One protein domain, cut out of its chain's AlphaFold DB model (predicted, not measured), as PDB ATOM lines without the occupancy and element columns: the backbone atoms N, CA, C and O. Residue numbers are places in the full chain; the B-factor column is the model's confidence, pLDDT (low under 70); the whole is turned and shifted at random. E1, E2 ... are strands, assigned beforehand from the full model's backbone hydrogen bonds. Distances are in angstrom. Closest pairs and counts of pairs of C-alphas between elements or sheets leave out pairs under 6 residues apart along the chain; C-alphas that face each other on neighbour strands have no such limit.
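Overview. This is residues 212 to 267 of the 295 residues of the protein "FHA domain-containing protein" of Leptidea sinapis (UniProt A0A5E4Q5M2). With little regular structure, this is a small antiparallel sheet, the meander E1-E2-E3, each strand the antiparallel neighbour of the one before, with a separate small hairpin, E4 and E5, near the end of E3. Residues 241 to 246 stick out. The printed part has 56 residues, 20 of them in five named strands, E1 to E5, with no named helix: all strand. It is only just compact, close to loose, radius of gyration of the C-alphas 11.7 A, spanning 37 by 26 by 18 A.

Along the chain. Find C-alpha 212 at (-11.503, 10.073, 81.513), where E1, residues 212 to 215, begins. Next come E2, residues 236 to 240, 13.5 A; E3, 247 to 251, 13.2 A; E4, 257 to 259; and E5, 262 to 264, ending at (-17.617, 22.976, 90.657).

Arrangement. Within hydrogen-bond range, look for N 212 and O 238, 2.8 A, between E1 and E2, antiparallel at 173 degrees; N 237 and O 250, 2.9 A, between E2 and E3, at 160 degrees; N 257 and O 264, 2.8 A, between E4 and E5. The closest C-alphas of E3 and E4 are Asn 251 and Thr 257, 6.3 A. Residues 222 to 223 pair with 214 to 215 of E1, parallel.

Size, cuts and confidence. The C-alphas farthest apart, Arg 227 and Val 243, are 37.6 A apart. The printed part has no cut; E1 to E2 is a long link. No printed residue is under 70 in pLDDT.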
ATOM      1  N   LEU A 212     -12.260   9.139  82.329       95.38
ATOM      2  CA  LEU A 212     -11.503  10.073  81.513       95.38
ATOM      3  C   LEU A 212     -10.829  11.098  82.425       95.38
ATOM      4  O   LEU A 212     -11.484  11.914  83.072       95.38
ATOM      5  N   VAL A 213      -9.498  11.080  82.437       95.44
ATOM      6  CA  VAL A 213      -8.693  12.088  83.136       95.44
ATOM      7  C   VAL A 213      -8.461  13.279  82.214       95.44
ATOM      8  O   VAL A 213      -7.962  13.107  81.098       95.44
ATOM      9  N   ILE A 214      -8.786  14.468  82.707       95.25
ATOM     10  CA  ILE A 214      -8.653  15.749  82.017       95.25
ATOM     11  C   ILE A 214      -7.579  16.570  82.737       95.25
ATOM     12  O   ILE A 214      -7.619  16.706  83.961       95.25
ATOM     13  N   GLY A 215      -6.625  17.139  82.004       95.12
ATOM     14  CA  GLY A 215      -5.574  17.963  82.604       95.12
ATOM     15  C   GLY A 215      -4.461  18.337  81.635       95.12
ATOM     16  O   GLY A 215      -4.539  18.056  80.442       95.12
ATOM     17  N   ARG A 216      -3.413  18.982  82.155       94.12
ATOM     18  CA  ARG A 216      -2.227  19.378  81.371       94.12
ATOM     19  C   ARG A 216      -1.209  18.247  81.196       94.12
ATOM     20  O   ARG A 216      -0.390  18.280  80.282       94.12
ATOM     21  N   SER A 217      -1.225  17.253  82.083       92.88
ATOM     22  CA  SER A 217      -0.232  16.178  82.059       92.88
ATOM     23  C   SER A 217      -0.347  15.317  80.802       92.88
ATOM     24  O   SER A 217      -1.439  15.002  80.334       92.88
ATOM     25  N   SER A 218       0.789  14.828  80.304       91.00
ATOM     26  CA  SER A 218       0.832  13.859  79.197       91.00
ATOM     27  C   SER A 218       0.157  12.520  79.537       91.00
ATOM     28  O   SER A 218      -0.212  11.760  78.640       91.00
ATOM     29  N   SER A 219      -0.037  12.236  80.827       90.44
ATOM     30  CA  SER A 219      -0.781  11.079  81.328       90.44
ATOM     31  C   SER A 219      -2.303  11.272  81.303       90.44
ATOM     32  O   SER A 219      -3.022  10.272  81.401       90.44
ATOM     33  N   SER A 220      -2.810  12.486  81.062       91.19
ATOM     34  CA  SER A 220      -4.248  12.767  80.931       91.19
ATOM     35  C   SER A 220      -4.824  12.211  79.628       91.19
ATOM     36  O   SER A 220      -4.201  12.298  78.567       91.19
ATOM     37  N   GLY A 221      -6.003  11.591  79.709       90.94
ATOM     38  CA  GLY A 221      -6.711  11.050  78.545       90.94
ATOM     39  C   GLY A 221      -7.181  12.150  77.590       90.94
ATOM     40  O   GLY A 221      -7.180  11.936  76.380       90.94
ATOM     41  N   LEU A 222      -7.495  13.324  78.139       92.12
ATOM     42  CA  LEU A 222      -7.754  14.561  77.413       92.12
ATOM     43  C   LEU A 222      -6.758  15.627  77.882       92.12
ATOM     44  O   LEU A 222      -6.810  16.070  79.032       92.12
ATOM     45  N   VAL A 223      -5.826  15.988  76.998       91.94
ATOM     46  CA  VAL A 223      -4.781  16.975  77.284       91.94
ATOM     47  C   VAL A 223      -5.291  18.359  76.904       91.94
ATOM     48  O   VAL A 223      -5.608  18.609  75.742       91.94
ATOM     49  N   LEU A 224      -5.383  19.236  77.898       89.19
ATOM     50  CA  LEU A 224      -5.774  20.635  77.739       89.19
ATOM     51  C   LEU A 224      -4.569  21.496  77.323       89.19
ATOM     52  O   LEU A 224      -3.420  21.131  77.580       89.19
ATOM     53  N   ASP A 225      -4.828  22.655  76.712       86.38
ATOM     54  CA  ASP A 225      -3.771  23.571  76.270       86.38
ATOM     55  C   ASP A 225      -2.911  24.056  77.454       86.38
ATOM     56  O   ASP A 225      -3.397  24.656  78.416       86.38
ATOM     57  N   ALA A 226      -1.601  23.828  77.352       82.00
ATOM     58  CA  ALA A 226      -0.618  24.220  78.353       82.00
ATOM     59  C   ALA A 226      -0.457  25.745  78.493       82.00
ATOM     60  O   ALA A 226       0.115  26.203  79.485       82.00
ATOM     61  N   ARG A 227      -0.957  26.539  77.534       85.88
ATOM     62  CA  ARG A 227      -0.942  28.011  77.609       85.88
ATOM     63  C   ARG A 227      -1.844  28.556  78.720       85.88
ATOM     64  O   ARG A 227      -1.590  29.649  79.228       85.88
ATOM     65  N   CYS A 228      -2.863  27.803  79.141       86.06
ATOM     66  CA  CYS A 228      -3.734  28.213  80.235       86.06
ATOM     67  C   CYS A 228      -3.085  27.923  81.599       86.06
ATOM     68  O   CYS A 228      -2.896  26.773  81.991       86.06
ATOM     69  N   ARG A 229      -2.788  28.981  82.367       89.06
ATOM     70  CA  ARG A 229      -2.197  28.867  83.716       89.06
ATOM     71  C   ARG A 229      -3.159  28.305  84.767       89.06
ATOM     72  O   ARG A 229      -2.703  27.833  85.797       89.06
ATOM     73  N   ARG A 230      -4.469  28.342  84.497       90.81
ATOM     74  CA  ARG A 230      -5.525  27.837  85.394       90.81
ATOM     75  C   ARG A 230      -5.827  26.349  85.196       90.81
ATOM     76  O   ARG A 230      -6.794  25.825  85.741       90.81
ATOM     77  N   VAL A 231      -5.017  25.658  84.397       93.00
ATOM     78  CA  VAL A 231      -5.128  24.216  84.203       93.00
ATOM     79  C   VAL A 231      -4.049  23.516  85.016       93.00
ATOM     80  O   VAL A 231      -2.856  23.765  84.851       93.00
ATOM     81  N   THR A 232      -4.479  22.603  85.880       93.81
ATOM     82  CA  THR A 232      -3.605  21.748  86.680       93.81
ATOM     83  C   THR A 232      -3.251  20.474  85.908       93.81
ATOM     84  O   THR A 232      -3.905  20.094  84.931       93.81
ATOM     85  N   ASP A 233      -2.199  19.779  86.341       94.94
ATOM     86  CA  ASP A 233      -1.728  18.558  85.674       94.94
ATOM     87  C   ASP A 233      -2.785  17.443  85.681       94.94
ATOM     88  O   ASP A 233      -2.910  16.710  84.697       94.94
ATOM     89  N   LYS A 234      -3.582  17.374  86.754       95.75
ATOM     90  CA  LYS A 234      -4.825  16.604  86.874       95.75
ATOM     91  C   LYS A 234      -5.934  17.587  87.259       95.75
ATOM     92  O   LYS A 234      -6.013  17.998  88.413       95.75
ATOM     93  N   HIS A 235      -6.735  18.010  86.286       95.31
ATOM     94  CA  HIS A 235      -7.734  19.068  86.455       95.31
ATOM     95  C   HIS A 235      -9.083  18.515  86.896       95.31
ATOM     96  O   HIS A 235      -9.615  18.923  87.925       95.31
ATOM     97  N   ALA A 236      -9.593  17.521  86.177       96.56
ATOM     98  CA  ALA A 236     -10.827  16.841  86.532       96.56
ATOM     99  C   ALA A 236     -10.776  15.374  86.101       96.56
ATOM    100  O   ALA A 236      -9.984  14.983  85.238       96.56
ATOM    101  N   VAL A 237     -11.625  14.555  86.708       96.19
ATOM    102  CA  VAL A 237     -11.871  13.183  86.266       96.19
ATOM    103  C   VAL A 237     -13.362  13.031  86.045       96.19
ATOM    104  O   VAL A 237     -14.137  13.227  86.975       96.19
ATOM    105  N   VAL A 238     -13.742  12.681  84.821       96.00
ATOM    106  CA  VAL A 238     -15.094  12.212  84.515       96.00
ATOM    107  C   VAL A 238     -15.076  10.702  84.640       96.00
ATOM    108  O   VAL A 238     -14.165  10.062  84.114       96.00
ATOM    109  N   PHE A 239     -16.044  10.116  85.322       96.69
ATOM    110  CA  PHE A 239     -16.201   8.669  85.354       96.69
ATOM    111  C   PHE A 239     -17.671   8.280  85.289       96.69
ATOM    112  O   PHE A 239     -18.550   9.085  85.563       96.69
ATOM    113  N   ARG A 240     -17.931   7.054  84.854       96.31
ATOM    114  CA  ARG A 240     -19.246   6.437  84.834       96.31
ATOM    115  C   ARG A 240     -19.350   5.559  86.065       96.31
ATOM    116  O   ARG A 240     -18.576   4.609  86.179       96.31
ATOM    117  N   ASP A 241     -20.273   5.879  86.955       95.50
ATOM    118  CA  ASP A 241     -20.626   4.985  88.045       95.50
ATOM    119  C   ASP A 241     -21.312   3.740  87.466       95.50
ATOM    120  O   ASP A 241     -22.228   3.829  86.648       95.50
ATOM    121  N   GLU A 242     -20.829   2.563  87.849       93.69
ATOM    122  CA  GLU A 242     -21.331   1.286  87.346       93.69
ATOM    123  C   GLU A 242     -22.674   0.913  87.979       93.69
ATOM    124  O   GLU A 242     -23.468   0.212  87.351       93.69
ATOM    125  N   VAL A 243     -22.949   1.404  89.192       93.62
ATOM    126  CA  VAL A 243     -24.187   1.097  89.915       93.62
ATOM    127  C   VAL A 243     -25.341   1.917  89.350       93.62
ATOM    128  O   VAL A 243     -26.357   1.361  88.934       93.62
ATOM    129  N   THR A 244     -25.180   3.237  89.297       96.12
ATOM    130  CA  THR A 244     -26.236   4.137  88.817       96.12
ATOM    131  C   THR A 244     -26.228   4.338  87.302       96.12
ATOM    132  O   THR A 244     -27.196   4.847  86.744       96.12
ATOM    133  N   ASN A 245     -25.164   3.918  86.608       92.75
ATOM    134  CA  ASN A 245     -24.929   4.191  85.186       92.75
ATOM    135  C   ASN A 245     -24.853   5.689  84.829       92.75
ATOM    136  O   ASN A 245     -24.881   6.025  83.639       92.75
ATOM    137  N   HIS A 246     -24.706   6.578  85.815       93.56
ATOM    138  CA  HIS A 246     -24.547   8.014  85.604       93.56
ATOM    139  C   HIS A 246     -23.082   8.416  85.432       93.56
ATOM    140  O   HIS A 246     -22.162   7.719  85.860       93.56
ATOM    141  N   PHE A 247     -22.863   9.556  84.772       94.25
ATOM    142  CA  PHE A 247     -21.546  10.176  84.700       94.25
ATOM    143  C   PHE A 247     -21.382  11.179  85.832       94.25
ATOM    144  O   PHE A 247     -22.204  12.075  86.007       94.25
ATOM    145  N   GLU A 248     -20.273  11.064  86.542       95.00
ATOM    146  CA  GLU A 248     -19.886  11.954  87.623       95.00
ATOM    147  C   GLU A 248     -18.576  12.663  87.277       95.00
ATOM    148  O   GLU A 248     -17.729  12.141  86.542       95.00
ATOM    149  N   LEU A 249     -18.401  13.874  87.812       95.06
ATOM    150  CA  LEU A 249     -17.170  14.646  87.689       95.06
ATOM    151  C   LEU A 249     -16.582  14.920  89.070       95.06
ATOM    152  O   LEU A 249     -17.230  15.509  89.931       95.06
ATOM    153  N   ILE A 250     -15.309  14.575  89.237       95.44
ATOM    154  CA  ILE A 250     -14.506  14.981  90.391       95.44
ATOM    155  C   ILE A 250     -13.556  16.087  89.945       95.44
ATOM    156  O   ILE A 250     -12.672  15.868  89.108       95.44
ATOM    157  N   ASN A 251     -13.723  17.273  90.528       95.56
ATOM    158  CA  ASN A 251     -12.823  18.401  90.324       95.56
ATOM    159  C   ASN A 251     -11.587  18.263  91.229       95.56
ATOM    160  O   ASN A 251     -11.709  18.224  92.451       95.56
ATOM    161  N   TYR A 252     -10.400  18.230  90.623       95.50
ATOM    162  CA  TYR A 252      -9.108  18.268  91.323       95.50
ATOM    163  C   TYR A 252      -8.418  19.632  91.189       95.50
ATOM    164  O   TYR A 252      -7.334  19.833  91.735       95.50
ATOM    165  N   SER A 253      -9.005  20.565  90.438       93.50
ATOM    166  CA  SER A 253      -8.426  21.882  90.220       93.50
ATOM    167  C   SER A 253      -8.732  22.848  91.359       93.50
ATOM    168  O   SER A 253      -9.886  22.991  91.768       93.50
ATOM    169  N   GLU A 254      -7.709  23.593  91.775       91.00
ATOM    170  CA  GLU A 254      -7.822  24.757  92.665       91.00
ATOM    171  C   GLU A 254      -8.627  25.914  92.048       91.00
ATOM    172  O   GLU A 254      -9.230  26.701  92.768       91.00
ATOM    173  N   TYR A 255      -8.697  25.990  90.715       91.94
ATOM    174  CA  TYR A 255      -9.435  27.037  89.998       91.94
ATOM    175  C   TYR A 255     -10.911  26.684  89.765       91.94
ATOM    176  O   TYR A 255     -11.700  27.550  89.383       91.94
ATOM    177  N   GLY A 256     -11.284  25.421  89.990       93.62
ATOM    178  CA  GLY A 256     -12.618  24.894  89.719       93.62
ATOM    179  C   GLY A 256     -12.862  24.504  88.258       93.62
ATOM    180  O   GLY A 256     -12.125  24.874  87.348       93.62
ATOM    181  N   THR A 257     -13.943  23.755  88.045       94.12
ATOM    182  CA  THR A 257     -14.426  23.298  86.735       94.12
ATOM    183  C   THR A 257     -15.840  23.833  86.503       94.12
ATOM    184  O   THR A 257     -16.700  23.665  87.362       94.12
ATOM    185  N   ARG A 258     -16.126  24.469  85.358       93.00
ATOM    186  CA  ARG A 258     -17.494  24.901  85.006       93.00
ATOM    187  C   ARG A 258     -18.166  23.905  84.067       93.00
ATOM    188  O   ARG A 258     -17.602  23.582  83.027       93.00
ATOM    189  N   ILE A 259     -19.384  23.486  84.401       90.50
ATOM    190  CA  ILE A 259     -20.227  22.606  83.581       90.50
ATOM    191  C   ILE A 259     -21.596  23.270  83.467       90.50
ATOM    192  O   ILE A 259     -22.218  23.553  84.485       90.50
ATOM    193  N   ASN A 260     -22.055  23.560  82.248       88.12
ATOM    194  CA  ASN A 260     -23.360  24.195  81.995       88.12
ATOM    195  C   ASN A 260     -23.603  25.464  82.840       88.12
ATOM    196  O   ASN A 260     -24.684  25.684  83.371       88.12
ATOM    197  N   GLY A 261     -22.562  26.285  83.019       88.50
ATOM    198  CA  GLY A 261     -22.620  27.506  83.831       88.50
ATOM    199  C   GLY A 261     -22.472  27.297  85.344       88.50
ATOM    200  O   GLY A 261     -22.170  28.257  86.049       88.50
ATOM    201  N   VAL A 262     -22.583  26.063  85.842       89.62
ATOM    202  CA  VAL A 262     -22.385  25.724  87.257       89.62
ATOM    203  C   VAL A 262     -20.896  25.528  87.540       89.62
ATOM    204  O   VAL A 262     -20.217  24.765  86.854       89.62
ATOM    205  N   LEU A 263     -20.369  26.237  88.540       90.44
ATOM    206  CA  LEU A 263     -18.973  26.129  88.968       90.44
ATOM    207  C   LEU A 263     -18.823  25.051  90.049       90.44
ATOM    208  O   LEU A 263     -19.302  25.213  91.166       90.44
ATOM    209  N   TYR A 264     -18.083  23.997  89.728       91.81
ATOM    210  CA  TYR A 264     -17.617  22.976  90.657       91.81
ATOM    211  C   TYR A 264     -16.227  23.367  91.153       91.81
ATOM    212  O   TYR A 264     -15.222  23.103  90.491       91.81
ATOM    213  N   ALA A 265     -16.165  24.029  92.302       91.31
ATOM    214  CA  ALA A 265     -14.921  24.439  92.946       91.31
ATOM    215  C   ALA A 265     -14.865  23.922  94.386       91.31
ATOM    216  O   ALA A 265     -15.890  23.591  94.983       91.31
ATOM    217  N   PHE A 266     -13.655  23.842  94.937       83.50
ATOM    218  CA  PHE A 266     -13.481  23.555  96.353       83.50
ATOM    219  C   PHE A 266     -13.772  24.824  97.159       83.50
ATOM    220  O   PHE A 266     -13.145  25.860  96.941       83.50
ATOM    221  N   ASP A 267     -14.740  24.753  98.068       82.56
ATOM    222  CA  ASP A 267     -15.097  25.870  98.938       82.56
ATOM    223  C   ASP A 267     -14.113  25.955 100.115       82.56
ATOM    224  O   ASP A 267     -14.257  25.260 101.123       82.56
TER     225      ASP A 267